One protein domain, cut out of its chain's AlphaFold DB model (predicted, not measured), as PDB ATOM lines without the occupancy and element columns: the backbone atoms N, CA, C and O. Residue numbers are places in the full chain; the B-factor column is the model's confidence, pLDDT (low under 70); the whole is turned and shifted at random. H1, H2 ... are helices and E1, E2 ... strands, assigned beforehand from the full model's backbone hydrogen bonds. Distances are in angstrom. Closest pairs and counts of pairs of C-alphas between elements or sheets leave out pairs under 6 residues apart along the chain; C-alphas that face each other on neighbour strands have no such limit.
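Overview. This is residues 86 to 216 of the 273 residues of an uncharacterized protein of Lutzomyia longipalpis (UniProt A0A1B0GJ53). A short helix, H5, lies near the middle of a body of helices and loops, with the long helix H1 along one side of it and H3 meeting its last residues near Ala 181 at a wide angle; from this body the narrow hairpin E4 and E5 reaches far to one end, with the short E1 beside E4. A second, small hairpin, E2 and E3, and the short H6 lie away from H1, and loop residues 158 to 174 fill much of the end opposite E4 and E5. The printed part has 131 residues, with six named helices and five named strands in the order E1 H1 H2 H3 E2 E3 H4 H5 E4 E5 H6, and its class is mixed, helices and strands. One sheet runs E1, E4, E5 and the other E2, E3, both antiparallel. It is compact, with a radius of gyration of the C-alphas of 15.3 A and spans of 49 by 37 by 33 A.

Along the chain. E1 is residues 86 to 88, beginning at C-alpha 86 at (-3.896, 18.636, 1.082). H1, residues 91 to 107, is 24.3 A long; H2 is residues 110 to 116, and H3, residues 121 to 130, is 14.1 A long. E2 is residues 135 to 137, E3 142 to 144, and H4 154 to 157. H5 is residues 175 to 181, beginning at C-alpha 175 at (17.524, 26.253, -6.098). E4, residues 185 to 190, is 17.0 A long and E5, residues 193 to 197, 13.2 A. H6, residues 211 to 214, ends at C-alpha 214 at (10.303, 38.521, -14.362).

Arrangement. E1 is antiparallel to E4, with N 88 and O 185 2.7 A apart, within hydrogen-bond range. E4 and E5 form a hairpin, with N 193 and O 190 at 2.8 A. H1 touches H2 with residues 101 to 105 alone, the closest C-alphas being those of Leu 105 and Lys 113, 5.1 A; this helical hairpin has a shallow tilt of 32 degrees, only just short of steep, opposite ways. H3 touches H5, about perpendicular at 74 degrees, with the C-alphas of Leu 128 and Ala 181 closest at 5.3 A. H1 is close to H5 but not clearly touching: the closest C-alphas, of Phe 97 and Leu 180, are 7.6 A apart. E2 and E3 form a hairpin, with N 137 and O 142 at 2.9 A. H4 is close to H5 but not clearly touching, with the C-alphas of Lys 156 and Leu 175 closest at 6.3 A. H6 and H5 are apart. In H1, H2, H3 and H5 every O i to N i+4 pair is within hydrogen-bond range; H4 and H6 are too short for such a pair.

Size, cuts and confidence. The C-alphas farthest apart, of Asp 161 and Asn 192, are 49.6 A apart. The printed part has no cut. The links H4 to H5 and E5 to H6 are long. The mean pLDDT of the printed part is 91.6, and no printed residue is under 70.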
ATOM      1  N   TYR A  86      -3.963  19.054   2.474       84.00
ATOM      2  CA  TYR A  86      -3.896  18.636   1.082       84.00
ATOM      3  C   TYR A  86      -3.000  19.577   0.261       84.00
ATOM      4  O   TYR A  86      -3.216  20.794   0.269       84.00
ATOM      5  N   PRO A  87      -1.986  19.053  -0.456       88.62
ATOM      6  CA  PRO A  87      -1.219  19.851  -1.400       88.62
ATOM      7  C   PRO A  87      -2.042  20.100  -2.668       88.62
ATOM      8  O   PRO A  87      -2.506  19.178  -3.334       88.62
ATOM      9  N   PHE A  88      -2.197  21.366  -3.027       86.44
ATOM     10  CA  PHE A  88      -2.831  21.803  -4.259       86.44
ATOM     11  C   PHE A  88      -1.765  22.215  -5.277       86.44
ATOM     12  O   PHE A  88      -0.966  23.124  -5.030       86.44
ATOM     13  N   VAL A  89      -1.773  21.550  -6.432       85.06
ATOM     14  CA  VAL A  89      -0.889  21.829  -7.568       85.06
ATOM     15  C   VAL A  89      -1.761  22.125  -8.776       85.06
ATOM     16  O   VAL A  89      -2.616  21.322  -9.142       85.06
ATOM     17  N   PHE A  90      -1.552  23.288  -9.391       85.62
ATOM     18  CA  PHE A  90      -2.278  23.643 -10.602       85.62
ATOM     19  C   PHE A  90      -1.778  22.799 -11.786       85.62
ATOM     20  O   PHE A  90      -0.609  22.435 -11.877       85.62
ATOM     21  N   GLU A  91      -2.660  22.460 -12.711       81.38
ATOM     22  CA  GLU A  91      -2.388  21.504 -13.793       81.38
ATOM     23  C   GLU A  91      -1.206  21.864 -14.707       81.38
ATOM     24  O   GLU A  91      -0.439  20.994 -15.116       81.38
ATOM     25  N   ASN A  92      -1.001  23.144 -15.012       86.75
ATOM     26  CA  ASN A  92       0.123  23.569 -15.843       86.75
ATOM     27  C   ASN A  92       1.458  23.418 -15.087       86.75
ATOM     28  O   ASN A  92       2.487  23.152 -15.707       86.75
ATOM     29  N   VAL A  93       1.433  23.523 -13.754       90.12
ATOM     30  CA  VAL A  93       2.570  23.269 -12.864       90.12
ATOM     31  C   VAL A  93       2.886  21.780 -12.879       90.12
ATOM     32  O   VAL A  93       4.050  21.404 -12.942       90.12
ATOM     33  N   PHE A  94       1.864  20.925 -12.913       87.12
ATOM     34  CA  PHE A  94       2.053  19.485 -13.066       87.12
ATOM     35  C   PHE A  94       2.789  19.148 -14.374       87.12
ATOM     36  O   PHE A  94       3.778  18.419 -14.364       87.12
ATOM     37  N   VAL A  95       2.378  19.745 -15.501       88.44
ATOM     38  CA  VAL A  95       3.089  19.585 -16.784       88.44
ATOM     39  C   VAL A  95       4.524  20.117 -16.698       88.44
ATOM     40  O   VAL A  95       5.447  19.483 -17.215       88.44
ATOM     41  N   LEU A  96       4.732  21.257 -16.030       93.12
ATOM     42  CA  LEU A  96       6.061  21.817 -15.787       93.12
ATOM     43  C   LEU A  96       6.945  20.854 -14.979       93.12
ATOM     44  O   LEU A  96       8.104  20.680 -15.342       93.12
ATOM     45  N   PHE A  97       6.417  20.202 -13.941       93.69
ATOM     46  CA  PHE A  97       7.151  19.219 -13.135       93.69
ATOM     47  C   PHE A  97       7.582  18.015 -13.976       93.69
ATOM     48  O   PHE A  97       8.755  17.648 -13.957       93.69
ATOM     49  N   CYS A  98       6.682  17.461 -14.793       90.62
ATOM     50  CA  CYS A  98       7.013  16.361 -15.702       90.62
ATOM     51  C   CYS A  98       8.128  16.749 -16.688       90.62
ATOM     52  O   CYS A  98       9.115  16.027 -16.834       90.62
ATOM     53  N   LYS A  99       8.009  17.918 -17.336       92.50
ATOM     54  CA  LYS A  99       9.040  18.417 -18.262       92.50
ATOM     55  C   LYS A  99      10.358  18.735 -17.547       92.50
ATOM     56  O   LYS A  99      11.427  18.571 -18.132       92.50
ATOM     57  N   PHE A 100      10.299  19.199 -16.298       95.81
ATOM     58  CA  PHE A 100      11.479  19.444 -15.472       95.81
ATOM     59  C   PHE A 100      12.234  18.149 -15.173       95.81
ATOM     60  O   PHE A 100      13.440  18.105 -15.401       95.81
ATOM     61  N   LEU A 101      11.536  17.095 -14.741       94.75
ATOM     62  CA  LEU A 101      12.140  15.781 -14.512       94.75
ATOM     63  C   LEU A 101      12.780  15.235 -15.794       94.75
ATOM     64  O   LEU A 101      13.935  14.823 -15.770       94.75
ATOM     65  N   GLU A 102      12.091  15.326 -16.935       93.25
ATOM     66  CA  GLU A 102      12.647  14.943 -18.242       93.25
ATOM     67  C   GLU A 102      13.930  15.729 -18.573       93.25
ATOM     68  O   GLU A 102      14.938  15.153 -18.984       93.25
ATOM     69  N   HIS A 103      13.925  17.046 -18.346       95.69
ATOM     70  CA  HIS A 103      15.104  17.884 -18.547       95.69
ATOM     71  C   HIS A 103      16.266  17.481 -17.632       95.69
ATOM     72  O   HIS A 103      17.404  17.413 -18.098       95.69
ATOM     73  N   LYS A 104      15.997  17.211 -16.350       96.31
ATOM     74  CA  LYS A 104      17.023  16.838 -15.370       96.31
ATOM     75  C   LYS A 104      17.584  15.441 -15.616       96.31
ATOM     76  O   LYS A 104      18.794  15.273 -15.557       96.31
ATOM     77  N   LEU A 105      16.758  14.476 -16.015       95.56
ATOM     78  CA  LEU A 105      17.234  13.153 -16.426       95.56
ATOM     79  C   LEU A 105      18.121  13.222 -17.678       95.56
ATOM     80  O   LEU A 105      19.078  12.461 -17.804       95.56
ATOM     81  N   LYS A 106      17.840  14.160 -18.591       95.75
ATOM     82  CA  LYS A 106      18.625  14.338 -19.817       95.75
ATOM     83  C   LYS A 106      19.932  15.112 -19.608       95.75
ATOM     84  O   LYS A 106      20.953  14.708 -20.150       95.75
ATOM     85  N   TYR A 107      19.904  16.221 -18.868       96.25
ATOM     86  CA  TYR A 107      21.012  17.193 -18.810       96.25
ATOM     87  C   TYR A 107      21.529  17.509 -17.395       96.25
ATOM     88  O   TYR A 107      22.404  18.372 -17.243       96.25
ATOM     89  N   GLY A 108      20.942  16.903 -16.363       95.56
ATOM     90  CA  GLY A 108      21.333  17.109 -14.970       95.56
ATOM     91  C   GLY A 108      22.683  16.487 -14.630       95.56
ATOM     92  O   GLY A 108      23.274  15.770 -15.444       95.56
ATOM     93  N   SER A 109      23.170  16.778 -13.427       96.12
ATOM     94  CA  SER A 109      24.331  16.085 -12.855       96.12
ATOM     95  C   SER A 109      24.022  14.605 -12.606       96.12
ATOM     96  O   SER A 109      22.861  14.189 -12.604       96.12
ATOM     97  N   GLU A 110      25.052  13.794 -12.365       97.12
ATOM     98  CA  GLU A 110      24.840  12.390 -11.992       97.12
ATOM     99  C   GLU A 110      24.086  12.264 -10.657       97.12
ATOM    100  O   GLU A 110      23.239  11.387 -10.522       97.12
ATOM    101  N   ILE A 111      24.290  13.204  -9.724       97.56
ATOM    102  CA  ILE A 111      23.536  13.297  -8.461       97.56
ATOM    103  C   ILE A 111      22.046  13.548  -8.732       97.56
ATOM    104  O   ILE A 111      21.181  12.873  -8.173       97.56
ATOM    105  N   GLU A 112      21.731  14.507  -9.608       97.31
ATOM    106  CA  GLU A 112      20.348  14.804  -9.987       97.31
ATOM    107  C   GLU A 112      19.691  13.593 -10.662       97.31
ATOM    108  O   GLU A 112      18.570  13.225 -10.314       97.31
ATOM    109  N   LYS A 113      20.384  12.953 -11.608       97.56
ATOM    110  CA  LYS A 113      19.865  11.777 -12.319       97.56
ATOM    111  C   LYS A 113      19.607  10.606 -11.381       97.56
ATOM    112  O   LYS A 113      18.560   9.980 -11.517       97.56
ATOM    113  N   ASP A 114      20.513  10.332 -10.445       97.19
ATOM    114  CA  ASP A 114      20.356   9.263  -9.455       97.19
ATOM    115  C   ASP A 114      19.103   9.482  -8.596       97.19
ATOM    116  O   ASP A 114      18.273   8.585  -8.464       97.19
ATOM    117  N   ILE A 115      18.891  10.712  -8.111       96.94
ATOM    118  CA  ILE A 115      17.715  11.053  -7.299       96.94
ATOM    119  C   ILE A 115      16.413  10.977  -8.104       96.94
ATOM    120  O   ILE A 115      15.406  10.513  -7.574       96.94
ATOM    121  N   TYR A 116      16.390  11.459  -9.349       96.00
ATOM    122  CA  TYR A 116      15.157  11.524 -10.144       96.00
ATOM    123  C   TYR A 116      14.835  10.228 -10.901       96.00
ATOM    124  O   TYR A 116      13.725  10.083 -11.420       96.00
ATOM    125  N   SER A 117      15.778   9.291 -11.006       94.31
ATOM    126  CA  SER A 117      15.588   8.044 -11.749       94.31
ATOM    127  C   SER A 117      14.454   7.210 -11.151       94.31
ATOM    128  O   SER A 117      14.479   6.829  -9.984       94.31
ATOM    129  N   GLY A 118      13.433   6.928 -11.964       89.19
ATOM    130  CA  GLY A 118      12.267   6.144 -11.545       89.19
ATOM    131  C   GLY A 118      11.331   6.851 -10.558       89.19
ATOM    132  O   GLY A 118      10.382   6.222 -10.094       89.19
ATOM    133  N   MET A 119      11.568   8.131 -10.253       88.56
ATOM    134  CA  MET A 119      10.718   8.926  -9.369       88.56
ATOM    135  C   MET A 119       9.354   9.165 -10.021       88.56
ATOM    136  O   MET A 119       9.272   9.656 -11.152       88.56
ATOM    137  N   LYS A 120       8.275   8.851  -9.302       83.88
ATOM    138  CA  LYS A 120       6.924   9.209  -9.729       83.88
ATOM    139  C   LYS A 120       6.628  10.668  -9.400       83.88
ATOM    140  O   LYS A 120       7.383  11.350  -8.706       83.88
ATOM    141  N   ILE A 121       5.501  11.177  -9.886       84.12
ATOM    142  CA  ILE A 121       5.158  12.579  -9.646       84.12
ATOM    143  C   ILE A 121       4.782  12.848  -8.190       84.12
ATOM    144  O   ILE A 121       5.120  13.907  -7.669       84.12
ATOM    145  N   GLU A 122       4.138  11.892  -7.520       84.00
ATOM    146  CA  GLU A 122       3.849  11.949  -6.089       84.00
ATOM    147  C   GLU A 122       5.138  12.020  -5.264       84.00
ATOM    148  O   GLU A 122       5.237  12.875  -4.388       84.00
ATOM    149  N   ASP A 123       6.148  11.224  -5.622       88.81
ATOM    150  CA  ASP A 123       7.455  11.213  -4.963       88.81
ATOM    151  C   ASP A 123       8.163  12.565  -5.143       88.81
ATOM    152  O   ASP A 123       8.777  13.095  -4.215       88.81
ATOM    153  N   PHE A 124       8.050  13.162  -6.336       92.94
ATOM    154  CA  PHE A 124       8.616  14.480  -6.605       92.94
ATOM    155  C   PHE A 124       7.895  15.581  -5.818       92.94
ATOM    156  O   PHE A 124       8.544  16.416  -5.190       92.94
ATOM    157  N   VAL A 125       6.558  15.574  -5.786       91.00
ATOM    158  CA  VAL A 125       5.767  16.521  -4.983       91.00
ATOM    159  C   VAL A 125       6.080  16.363  -3.494       91.00
ATOM    160  O   VAL A 125       6.300  17.364  -2.811       91.00
ATOM    161  N   GLU A 126       6.162  15.129  -2.994       91.19
ATOM    162  CA  GLU A 126       6.564  14.841  -1.620       91.19
ATOM    163  C   GLU A 126       7.962  15.389  -1.342       91.19
ATOM    164  O   GLU A 126       8.143  16.139  -0.383       91.19
ATOM    165  N   ARG A 127       8.939  15.129  -2.218       95.88
ATOM    166  CA  ARG A 127      10.295  15.684  -2.116       95.88
ATOM    167  C   ARG A 127      10.278  17.209  -2.003       95.88
ATOM    168  O   ARG A 127      10.895  17.746  -1.077       95.88
ATOM    169  N   LEU A 128       9.543  17.901  -2.877       95.81
ATOM    170  CA  LEU A 128       9.396  19.363  -2.855       95.81
ATOM    171  C   LEU A 128       8.756  19.888  -1.557       95.81
ATOM    172  O   LEU A 128       8.942  21.060  -1.220       95.81
ATOM    173  N   LEU A 129       8.016  19.060  -0.817       92.19
ATOM    174  CA  LEU A 129       7.437  19.398   0.484       92.19
ATOM    175  C   LEU A 129       8.390  19.074   1.646       92.19
ATOM    176  O   LEU A 129       8.646  19.940   2.483       92.19
ATOM    177  N   VAL A 130       8.953  17.862   1.691       92.31
ATOM    178  CA  VAL A 130       9.657  17.328   2.872       92.31
ATOM    179  C   VAL A 130      11.144  17.675   2.922       92.31
ATOM    180  O   VAL A 130      11.723  17.771   4.005       92.31
ATOM    181  N   LYS A 131      11.792  17.903   1.771       96.25
ATOM    182  CA  LYS A 131      13.231  18.222   1.713       96.25
ATOM    183  C   LYS A 131      13.524  19.718   1.861       96.25
ATOM    184  O   LYS A 131      14.671  20.145   1.742       96.25
ATOM    185  N   ARG A 132      12.522  20.532   2.203       93.44
ATOM    186  CA  ARG A 132      12.715  21.953   2.523       93.44
ATOM    187  C   ARG A 132      13.545  22.120   3.795       93.44
ATOM    188  O   ARG A 132      13.429  21.344   4.747       93.44
ATOM    189  N   CYS A 133      14.383  23.148   3.826       93.62
ATOM    190  CA  CYS A 133      14.908  23.649   5.093       93.62
ATOM    191  C   CYS A 133      13.803  24.419   5.843       93.62
ATOM    192  O   CYS A 133      12.746  24.714   5.288       93.62
ATOM    193  N   VAL A 134      14.032  24.727   7.117       92.69
ATOM    194  CA  VAL A 134      13.040  25.372   7.994       92.69
ATOM    195  C   VAL A 134      12.793  26.814   7.574       92.69
ATOM    196  O   VAL A 134      11.672  27.311   7.613       92.69
ATOM    197  N   SER A 135      13.859  27.506   7.184       91.38
ATOM    198  CA  SER A 135      13.798  28.877   6.704       91.38
ATOM    199  C   SER A 135      14.879  29.093   5.658       91.38
ATOM    200  O   SER A 135      16.004  28.641   5.845       91.38
ATOM    201  N   PHE A 136      14.537  29.804   4.585       89.56
ATOM    202  CA  PHE A 136      15.452  30.212   3.524       89.56
ATOM    203  C   PHE A 136      15.062  31.602   3.030       89.56
ATOM    204  O   PHE A 136      13.976  31.779   2.478       89.56
ATOM    205  N   PHE A 137      15.913  32.610   3.241       85.19
ATOM    206  CA  PHE A 137      15.549  33.987   2.903       85.19
ATOM    207  C   PHE A 137      16.729  34.936   2.667       85.19
ATOM    208  O   PHE A 137      17.868  34.734   3.102       85.19
ATOM    209  N   GLY A 138      16.405  36.052   2.010       83.50
ATOM    210  CA  GLY A 138      17.282  37.199   1.810       83.50
ATOM    211  C   GLY A 138      18.431  36.957   0.833       83.50
ATOM    212  O   GLY A 138      18.725  35.839   0.410       83.50
ATOM    213  N   LYS A 139      19.138  38.036   0.492       81.56
ATOM    214  CA  LYS A 139      20.149  38.067  -0.583       81.56
ATOM    215  C   LYS A 139      21.336  37.118  -0.391       81.56
ATOM    216  O   LYS A 139      21.815  36.592  -1.386       81.56
ATOM    217  N   LYS A 140      21.717  36.809   0.853       82.62
ATOM    218  CA  LYS A 140      22.835  35.904   1.194       82.62
ATOM    219  C   LYS A 140      22.443  34.429   1.392       82.62
ATOM    220  O   LYS A 140      23.125  33.703   2.091       82.62
ATOM    221  N   ASN A 141      21.279  33.995   0.892       83.81
ATOM    222  CA  ASN A 141      20.786  32.612   1.067       83.81
ATOM    223  C   ASN A 141      20.813  32.194   2.550       83.81
ATOM    224  O   ASN A 141      21.309  31.119   2.865       83.81
ATOM    225  N   ARG A 142      20.378  33.060   3.481       91.12
ATOM    226  CA  ARG A 142      20.408  32.686   4.901       91.12
ATOM    227  C   ARG A 142      19.436  31.542   5.111       91.12
ATOM    228  O   ARG A 142      18.290  31.647   4.667       91.12
ATOM    229  N   PHE A 143      19.890  30.499   5.785       93.38
ATOM    230  CA  PHE A 143      19.092  29.306   6.000       93.38
ATOM    231  C   PHE A 143      19.131  28.825   7.447       93.38
ATOM    232  O   PHE A 143      20.096  29.070   8.169       93.38
ATOM    233  N   LEU A 144      18.071  28.114   7.828       94.12
ATOM    234  CA  LEU A 144      17.987  27.270   9.017       94.12
ATOM    235  C   LEU A 144      17.619  25.857   8.557       94.12
ATOM    236  O   LEU A 144      16.553  25.654   7.975       94.12
ATOM    237  N   LEU A 145      18.506  24.897   8.792       94.69
ATOM    238  CA  LEU A 145      18.320  23.495   8.424       94.69
ATOM    239  C   LEU A 145      17.385  22.772   9.399       94.69
ATOM    240  O   LEU A 145      17.152  23.246  10.510       94.69
ATOM    241  N   ARG A 146      16.844  21.613   8.996       92.19
ATOM    242  CA  ARG A 146      15.938  20.815   9.855       92.19
ATOM    243  C   ARG A 146      16.647  20.274  11.100       92.19
ATOM    244  O   ARG A 146      16.019  20.082  12.132       92.19
ATOM    245  N   THR A 147      17.953  20.083  10.987       91.25
ATOM    246  CA  THR A 147      18.896  19.682  12.036       91.25
ATOM    247  C   THR A 147      19.291  20.837  12.971       91.25
ATOM    248  O   THR A 147      19.852  20.600  14.035       91.25
ATOM    249  N   GLY A 148      18.920  22.081  12.639       91.31
ATOM    250  CA  GLY A 148      19.122  23.264  13.478       91.31
ATOM    251  C   GLY A 148      20.333  24.125  13.112       91.31
ATOM    252  O   GLY A 148      20.465  25.225  13.649       91.31
ATOM    253  N   GLU A 149      21.194  23.691  12.188       92.81
ATOM    254  CA  GLU A 149      22.319  24.496  11.719       92.81
ATOM    255  C   GLU A 149      21.837  25.729  10.951       92.81
ATOM    256  O   GLU A 149      20.897  25.686  10.149       92.81
ATOM    257  N   ILE A 150      22.531  26.839  11.182       93.25
ATOM    258  CA  ILE A 150      22.294  28.122  10.529       93.25
ATOM    259  C   ILE A 150      23.489  28.421   9.635       93.25
ATOM    260  O   ILE A 150      24.636  28.294  10.062       93.25
ATOM    261  N   GLY A 151      23.230  28.878   8.414       92.88
ATOM    262  CA  GLY A 151      24.289  29.244   7.482       92.88
ATOM    263  C   GLY A 151      23.828  30.196   6.388       92.88
ATOM    264  O   GLY A 151      22.756  30.806   6.469       92.88
ATOM    265  N   ASN A 152      24.684  30.381   5.385       92.31
ATOM    266  CA  ASN A 152      24.447  31.257   4.244       92.31
ATOM    267  C   ASN A 152      25.157  30.758   2.967       92.31
ATOM    268  O   ASN A 152      25.967  29.838   3.010       92.31
ATOM    269  N   ASP A 153      24.785  31.357   1.833       85.50
ATOM    270  CA  ASP A 153      25.370  31.293   0.480       85.50
ATOM    271  C   ASP A 153      25.467  29.937  -0.256       85.50
ATOM    272  O   ASP A 153      25.221  29.910  -1.467       85.50
ATOM    273  N   ASN A 154      25.704  28.818   0.423       89.25
ATOM    274  CA  ASN A 154      26.108  27.551  -0.208       89.25
ATOM    275  C   ASN A 154      24.975  26.718  -0.846       89.25
ATOM    276  O   ASN A 154      25.247  25.728  -1.511       89.25
ATOM    277  N   PHE A 155      23.711  27.146  -0.755       88.94
ATOM    278  CA  PHE A 155      22.566  26.442  -1.372       88.94
ATOM    279  C   PHE A 155      22.665  26.266  -2.897       88.94
ATOM    280  O   PHE A 155      22.011  25.398  -3.462       88.94
ATOM    281  N   LYS A 156      23.467  27.098  -3.574       89.81
ATOM    282  CA  LYS A 156      23.700  27.002  -5.024       89.81
ATOM    283  C   LYS A 156      24.539  25.784  -5.440       89.81
ATOM    284  O   LYS A 156      24.586  25.504  -6.628       89.81
ATOM    285  N   LEU A 157      25.230  25.151  -4.489       94.19
ATOM    286  CA  LEU A 157      26.098  23.993  -4.725       94.19
ATOM    287  C   LEU A 157      25.331  22.668  -4.607       94.19
ATOM    288  O   LEU A 157      25.789  21.651  -5.094       94.19
ATOM    289  N   ILE A 158      24.146  22.675  -3.987       96.25
ATOM    290  CA  ILE A 158      23.322  21.471  -3.820       96.25
ATOM    291  C   ILE A 158      22.964  20.906  -5.200       96.25
ATOM    292  O   ILE A 158      22.384  21.621  -6.023       96.25
ATOM    293  N   GLY A 159      23.275  19.630  -5.429       95.50
ATOM    294  CA  GLY A 159      23.071  18.933  -6.699       95.50
ATOM    295  C   GLY A 159      24.213  19.092  -7.708       95.50
ATOM    296  O   GLY A 159      24.094  18.584  -8.824       95.50
ATOM    297  N   THR A 160      25.305  19.782  -7.358       94.81
ATOM    298  CA  THR A 160      26.538  19.836  -8.162       94.81
ATOM    299  C   THR A 160      27.611  18.922  -7.574       94.81
ATOM    300  O   THR A 160      27.485  18.456  -6.446       94.81
ATOM    301  N   ASP A 161      28.694  18.699  -8.319       94.88
ATOM    302  CA  ASP A 161      29.848  17.915  -7.845       94.88
ATOM    303  C   ASP A 161      30.571  18.567  -6.647       94.88
ATOM    304  O   ASP A 161      31.371  17.921  -5.974       94.88
ATOM    305  N   ASP A 162      30.261  19.838  -6.370       96.19
ATOM    306  CA  ASP A 162      30.789  20.627  -5.254       96.19
ATOM    307  C   ASP A 162      29.829  20.643  -4.045       96.19
ATOM    308  O   ASP A 162      29.975  21.482  -3.149       96.19
ATOM    309  N   GLU A 163      28.792  19.794  -4.023       96.44
ATOM    310  CA  GLU A 163      27.916  19.701  -2.857       96.44
ATOM    311  C   GLU A 163      28.657  19.110  -1.650       96.44
ATOM    312  O   GLU A 163      29.344  18.093  -1.742       96.44
ATOM    313  N   GLU A 164      28.497  19.737  -0.485       95.56
ATOM    314  CA  GLU A 164      29.177  19.332   0.745       95.56
ATOM    315  C   GLU A 164      28.182  19.239   1.910       95.56
ATOM    316  O   GLU A 164      27.317  20.113   2.061       95.56
ATOM    317  N   PRO A 165      28.296  18.225   2.789       95.56
ATOM    318  CA  PRO A 165      27.488  18.151   4.001       95.56
ATOM    319  C   PRO A 165      27.601  19.425   4.862       95.56
ATOM    320  O   PRO A 165      28.695  19.964   5.025       95.56
ATOM    321  N   PRO A 166      26.496  19.906   5.464       94.62
ATOM    322  CA  PRO A 166      25.159  19.299   5.485       94.62
ATOM    323  C   PRO A 166      24.284  19.629   4.257       94.62
ATOM    324  O   PRO A 166      23.132  19.204   4.200       94.62
ATOM    325  N   LEU A 167      24.783  20.392   3.284       96.44
ATOM    326  CA  LEU A 167      24.031  20.882   2.127       96.44
ATOM    327  C   LEU A 167      24.191  19.948   0.923       96.44
ATOM    328  O   LEU A 167      24.849  20.285  -0.056       96.44
ATOM    329  N   VAL A 168      23.551  18.785   1.002       97.31
ATOM    330  CA  VAL A 168      23.541  17.781  -0.073       97.31
ATOM    331  C   VAL A 168      22.127  17.544  -0.594       97.31
ATOM    332  O   VAL A 168      21.153  17.598   0.168       97.31
ATOM    333  N   MET A 169      21.994  17.245  -1.886       97.25
ATOM    334  CA  MET A 169      20.702  17.128  -2.571       97.25
ATOM    335  C   MET A 169      19.840  15.985  -2.023       97.25
ATOM    336  O   MET A 169      18.604  16.037  -2.052       97.25
ATOM    337  N   ARG A 170      20.476  14.962  -1.441       96.88
ATOM    338  CA  ARG A 170      19.794  13.880  -0.715       96.88
ATOM    339  C   ARG A 170      18.896  14.411   0.414       96.88
ATOM    340  O   ARG A 170      17.812  13.870   0.662       96.88
ATOM    341  N   ASP A 171      19.327  15.476   1.087       96.44
ATOM    342  CA  ASP A 171      18.666  16.013   2.278       96.44
ATOM    343  C   ASP A 171      17.946  17.340   2.032       96.44
ATOM    344  O   ASP A 171      16.970  17.633   2.731       96.44
ATOM    345  N   TYR A 172      18.371  18.114   1.035       97.25
ATOM    346  CA  TYR A 172      17.841  19.448   0.775       97.25
ATOM    347  C   TYR A 172      17.537  19.690  -0.702       97.25
ATOM    348  O   TYR A 172      18.054  19.018  -1.591       97.25
ATOM    349  N   LEU A 173      16.649  20.653  -0.947       96.81
ATOM    350  CA  LEU A 173      16.270  21.067  -2.293       96.81
ATOM    351  C   LEU A 173      17.373  21.892  -2.965       96.81
ATOM    352  O   LEU A 173      17.978  22.763  -2.334       96.81
ATOM    353  N   THR A 174      17.552  21.681  -4.267       95.69
ATOM    354  CA  THR A 174      18.292  22.600  -5.145       95.69
ATOM    355  C   THR A 174      17.545  23.934  -5.297       95.69
ATOM    356  O   THR A 174      16.355  24.042  -4.992       95.69
ATOM    357  N   LEU A 175      18.203  24.977  -5.818       93.06
ATOM    358  CA  LEU A 175      17.524  26.253  -6.098       93.06
ATOM    359  C   LEU A 175      16.377  26.100  -7.115       93.06
ATOM    360  O   LEU A 175      15.312  26.687  -6.922       93.06
ATOM    361  N   ASP A 176      16.561  25.280  -8.153       93.88
ATOM    362  CA  ASP A 176      15.495  24.984  -9.119       93.88
ATOM    363  C   ASP A 176      14.286  24.343  -8.420       93.88
ATOM    364  O   ASP A 176      13.145  24.749  -8.644       93.88
ATOM    365  N   GLU A 177      14.529  23.389  -7.518       96.12
ATOM    366  CA  GLU A 177      13.475  22.737  -6.742       96.12
ATOM    367  C   GLU A 177      12.785  23.699  -5.771       96.12
ATOM    368  O   GLU A 177      11.565  23.668  -5.670       96.12
ATOM    369  N   ILE A 178      13.510  24.602  -5.099       94.25
ATOM    370  CA  ILE A 178      12.896  25.617  -4.222       94.25
ATOM    371  C   ILE A 178      11.918  26.494  -5.018       94.25
ATOM    372  O   ILE A 178      10.853  26.847  -4.510       94.25
ATOM    373  N   LYS A 179      12.253  26.825  -6.270       94.00
ATOM    374  CA  LYS A 179      11.374  27.589  -7.157       94.00
ATOM    375  C   LYS A 179      10.156  26.769  -7.575       94.00
ATOM    376  O   LYS A 179       9.043  27.265  -7.544       94.00
ATOM    377  N   LEU A 180      10.328  25.505  -7.946       95.38
ATOM    378  CA  LEU A 180       9.192  24.638  -8.282       95.38
ATOM    379  C   LEU A 180       8.262  24.431  -7.081       95.38
ATOM    380  O   LEU A 180       7.041  24.467  -7.211       95.38
ATOM    381  N   ALA A 181       8.843  24.304  -5.891       94.56
ATOM    382  CA  ALA A 181       8.137  24.140  -4.636       94.56
ATOM    383  C   ALA A 181       7.251  25.353  -4.286       94.56
ATOM    384  O   ALA A 181       6.267  25.190  -3.559       94.56
ATOM    385  N   SER A 182       7.541  26.556  -4.802       92.75
ATOM    386  CA  SER A 182       6.700  27.734  -4.551       92.75
ATOM    387  C   SER A 182       5.344  27.674  -5.258       92.75
ATOM    388  O   SER A 182       4.422  28.373  -4.845       92.75
ATOM    389  N   PHE A 183       5.188  26.824  -6.276       93.12
ATOM    390  CA  PHE A 183       3.910  26.618  -6.965       93.12
ATOM    391  C   PHE A 183       2.966  25.650  -6.243       93.12
ATOM    392  O   PHE A 183       1.809  25.513  -6.642       93.12
ATOM    393  N   ILE A 184       3.437  24.980  -5.189       91.62
ATOM    394  CA  ILE A 184       2.611  24.080  -4.384       91.62
ATOM    395  C   ILE A 184       1.951  24.903  -3.280       91.62
ATOM    396  O   ILE A 184       2.631  25.456  -2.412       91.62
ATOM    397  N   SER A 185       0.622  24.964  -3.306       91.75
ATOM    398  CA  SER A 185      -0.166  25.511  -2.199       91.75
ATOM    399  C   SER A 185      -0.545  24.389  -1.241       91.75
ATOM    400  O   SER A 185      -0.736  23.254  -1.664       91.75
ATOM    401  N   ILE A 186      -0.664  24.681   0.050       90.69
ATOM    402  CA  ILE A 186      -1.118  23.699   1.043       90.69
ATOM    403  C   ILE A 186      -2.413  24.220   1.643       90.69
ATOM    404  O   ILE A 186      -2.432  25.328   2.174       90.69
ATOM    405  N   SER A 187      -3.487  23.442   1.559       91.19
ATOM    406  CA  SER A 187      -4.733  23.749   2.253       91.19
ATOM    407  C   SER A 187      -4.922  22.845   3.463       91.19
ATOM    408  O   SER A 187      -4.429  21.721   3.503       91.19
ATOM    409  N   SER A 188      -5.640  23.342   4.463       92.00
ATOM    410  CA  SER A 188      -6.198  22.547   5.555       92.00
ATOM    411  C   SER A 188      -7.531  23.149   5.984       92.00
ATOM    412  O   SER A 188      -7.818  24.320   5.707       92.00
ATOM    413  N   ARG A 189      -8.372  22.363   6.657       90.19
ATOM    414  CA  ARG A 189      -9.656  22.845   7.178       90.19
ATOM    415  C   ARG A 189      -9.860  22.460   8.636       90.19
ATOM    416  O   ARG A 189      -9.399  21.421   9.092       90.19
ATOM    417  N   SER A 190     -10.599  23.306   9.343       87.62
ATOM    418  CA  SER A 190     -10.980  23.120  10.743       87.62
ATOM    419  C   SER A 190     -12.384  23.654  10.943       87.62
ATOM    420  O   SER A 190     -12.592  24.860  10.794       87.62
ATOM    421  N   LYS A 191     -13.352  22.791  11.275       83.81
ATOM    422  CA  LYS A 191     -14.765  23.160  11.486       83.81
ATOM    423  C   LYS A 191     -15.348  24.026  10.351       83.81
ATOM    424  O   LYS A 191     -15.838  23.493   9.366       83.81
ATOM    425  N   ASN A 192     -15.261  25.353  10.491       86.00
ATOM    426  CA  ASN A 192     -15.817  26.368   9.587       86.00
ATOM    427  C   ASN A 192     -14.738  27.295   8.987       86.00
ATOM    428  O   ASN A 192     -15.043  28.412   8.576       86.00
ATOM    429  N   GLN A 193     -13.468  26.886   9.006       88.88
ATOM    430  CA  GLN A 193     -12.342  27.662   8.491       88.88
ATOM    431  C   GLN A 193     -11.527  26.828   7.510       88.88
ATOM    432  O   GLN A 193     -11.307  25.635   7.723       88.88
ATOM    433  N   VAL A 194     -11.048  27.488   6.460       90.94
ATOM    434  CA  VAL A 194     -10.078  26.938   5.513       90.94
ATOM    435  C   VAL A 194      -8.831  27.804   5.591       90.94
ATOM    436  O   VAL A 194      -8.907  29.025   5.458       90.94
ATOM    437  N   THR A 195      -7.687  27.166   5.812       91.44
ATOM    438  CA  THR A 195      -6.377  27.810   5.758       91.44
ATOM    439  C   THR A 195      -5.708  27.412   4.455       91.44
ATOM    440  O   THR A 195      -5.681  26.234   4.114       91.44
ATOM    441  N   ILE A 196      -5.165  28.390   3.730       92.75
ATOM    442  CA  ILE A 196      -4.395  28.154   2.507       92.75
ATOM    443  C   ILE A 196      -3.035  28.829   2.672       92.75
ATOM    444  O   ILE A 196      -2.943  30.049   2.803       92.75
ATOM    445  N   GLY A 197      -1.978  28.025   2.681       90.50
ATOM    446  CA  GLY A 197      -0.597  28.475   2.610       90.50
ATOM    447  C   GLY A 197      -0.155  28.601   1.157       90.50
ATOM    448  O   GLY A 197      -0.213  27.628   0.406       90.50
ATOM    449  N   ILE A 198       0.306  29.793   0.780       89.00
ATOM    450  CA  ILE A 198       0.808  30.111  -0.562       89.00
ATOM    451  C   ILE A 198       2.223  30.671  -0.423       89.00
ATOM    452  O   ILE A 198       2.486  31.501   0.449       89.00
ATOM    453  N   CYS A 199       3.137  30.227  -1.284       87.75
ATOM    454  CA  CYS A 199       4.476  30.799  -1.373       87.75
ATOM    455  C   CYS A 199       4.492  31.925  -2.413       87.75
ATOM    456  O   CYS A 199       4.002  31.759  -3.528       87.75
ATOM    457  N   SER A 200       5.063  33.073  -2.056       82.50
ATOM    458  CA  SER A 200       5.242  34.187  -2.986       82.50
ATOM    459  C   SER A 200       6.538  34.061  -3.791       82.50
ATOM    460  O   SER A 200       7.405  33.239  -3.497       82.50
ATOM    461  N   LEU A 201       6.687  34.952  -4.768       84.81
ATOM    462  CA  LEU A 201       7.882  35.092  -5.597       84.81
ATOM    463  C   LEU A 201       9.115  35.479  -4.768       84.81
ATOM    464  O   LEU A 201       9.018  36.248  -3.808       84.81
ATOM    465  N   GLN A 202      10.286  35.022  -5.207       84.50
ATOM    466  CA  GLN A 202      11.585  35.375  -4.653       84.50
ATOM    467  C   GLN A 202      12.444  36.133  -5.676       84.50
ATOM    468  O   GLN A 202      13.142  35.552  -6.507       84.50
ATOM    469  N   LEU A 203      12.443  37.466  -5.568       88.50
ATOM    470  CA  LEU A 203      13.173  38.368  -6.471       88.50
ATOM    471  C   LEU A 203      14.526  38.844  -5.924       88.50
ATOM    472  O   LEU A 203      15.269  39.537  -6.618       88.50
ATOM    473  N   ASP A 204      14.895  38.458  -4.703       86.25
ATOM    474  CA  ASP A 204      16.178  38.854  -4.107       86.25
ATOM    475  C   ASP A 204      17.401  38.209  -4.791       86.25
ATOM    476  O   ASP A 204      18.546  38.589  -4.518       86.25
ATOM    477  N   LYS A 205      17.179  37.229  -5.676       84.12
ATOM    478  CA  LYS A 205      18.219  36.430  -6.331       84.12
ATOM    479  C   LYS A 205      18.395  36.822  -7.788       84.12
ATOM    480  O   LYS A 205      17.781  36.250  -8.676       84.12
ATOM    481  N   LYS A 206      19.292  37.774  -8.045       88.69
ATOM    482  CA  LYS A 206      19.667  38.139  -9.420       88.69
ATOM    483  C   LYS A 206      20.113  36.899 -10.194       88.69
ATOM    484  O   LYS A 206      20.981  36.174  -9.716       88.69
ATOM    485  N   GLY A 207      19.570  36.688 -11.389       88.31
ATOM    486  CA  GLY A 207      19.991  35.573 -12.238       88.31
ATOM    487  C   GLY A 207      19.371  34.220 -11.902       88.31
ATOM    488  O   GLY A 207      19.672  33.264 -12.609       88.31
ATOM    489  N   LEU A 208      18.555  34.099 -10.848       89.25
ATOM    490  CA  LEU A 208      18.082  32.817 -10.305       89.25
ATOM    491  C   LEU A 208      16.604  32.903  -9.895       89.25
ATOM    492  O   LEU A 208      16.054  33.994  -9.772       89.25
ATOM    493  N   MET A 209      15.965  31.762  -9.629       90.50
ATOM    494  CA  MET A 209      14.580  31.709  -9.131       90.50
ATOM    495  C   MET A 209      13.597  32.462 -10.055       90.50
ATOM    496  O   MET A 209      13.727  32.403 -11.281       90.50
ATOM    497  N   ASP A 210      12.620  33.170  -9.485       91.38
ATOM    498  CA  ASP A 210      11.618  33.969 -10.204       91.38
ATOM    499  C   ASP A 210      12.216  35.180 -10.933       91.38
ATOM    500  O   ASP A 210      11.655  35.674 -11.913       91.38
ATOM    501  N   TYR A 211      13.392  35.656 -10.503       92.69
ATOM    502  CA  TYR A 211      14.079  36.775 -11.154       92.69
ATOM    503  C   TYR A 211      14.360  36.470 -12.634       92.69
ATOM    504  O   TYR A 211      14.313  37.372 -13.472       92.69
ATOM    505  N   GLN A 212      14.624  35.202 -12.964       93.00
ATOM    506  CA  GLN A 212      14.932  34.773 -14.328       93.00
ATOM    507  C   GLN A 212      13.780  34.965 -15.317       93.00
ATOM    508  O   GLN A 212      14.041  35.070 -16.518       93.00
ATOM    509  N   ASP A 213      12.539  34.978 -14.831       90.69
ATOM    510  CA  ASP A 213      11.334  35.066 -15.662       90.69
ATOM    511  C   ASP A 213      10.720  36.463 -15.652       90.69
ATOM    512  O   ASP A 213      10.057  36.852 -16.608       90.69
ATOM    513  N   ILE A 214      10.957  37.227 -14.583       90.12
ATOM    514  CA  ILE A 214      10.303  38.521 -14.362       90.12
ATOM    515  C   ILE A 214      11.220  39.690 -14.733       90.12
ATOM    516  O   ILE A 214      10.762  40.693 -15.280       90.12
ATOM    517  N   ILE A 215      12.519  39.597 -14.436       91.00
ATOM    518  CA  ILE A 215      13.434  40.735 -14.565       91.00
ATOM    519  C   ILE A 215      14.279  40.622 -15.830       91.00
ATOM    520  O   ILE A 215      14.959  39.627 -16.064       91.00
ATOM    521  N   LEU A 216      14.296  41.698 -16.618       90.19
ATOM    522  CA  LEU A 216      15.084  41.804 -17.847       90.19
ATOM    523  C   LEU A 216      16.472  42.374 -17.539       90.19
ATOM    524  O   LEU A 216      16.648  43.581 -17.371       90.19
TER     525      LEU A 216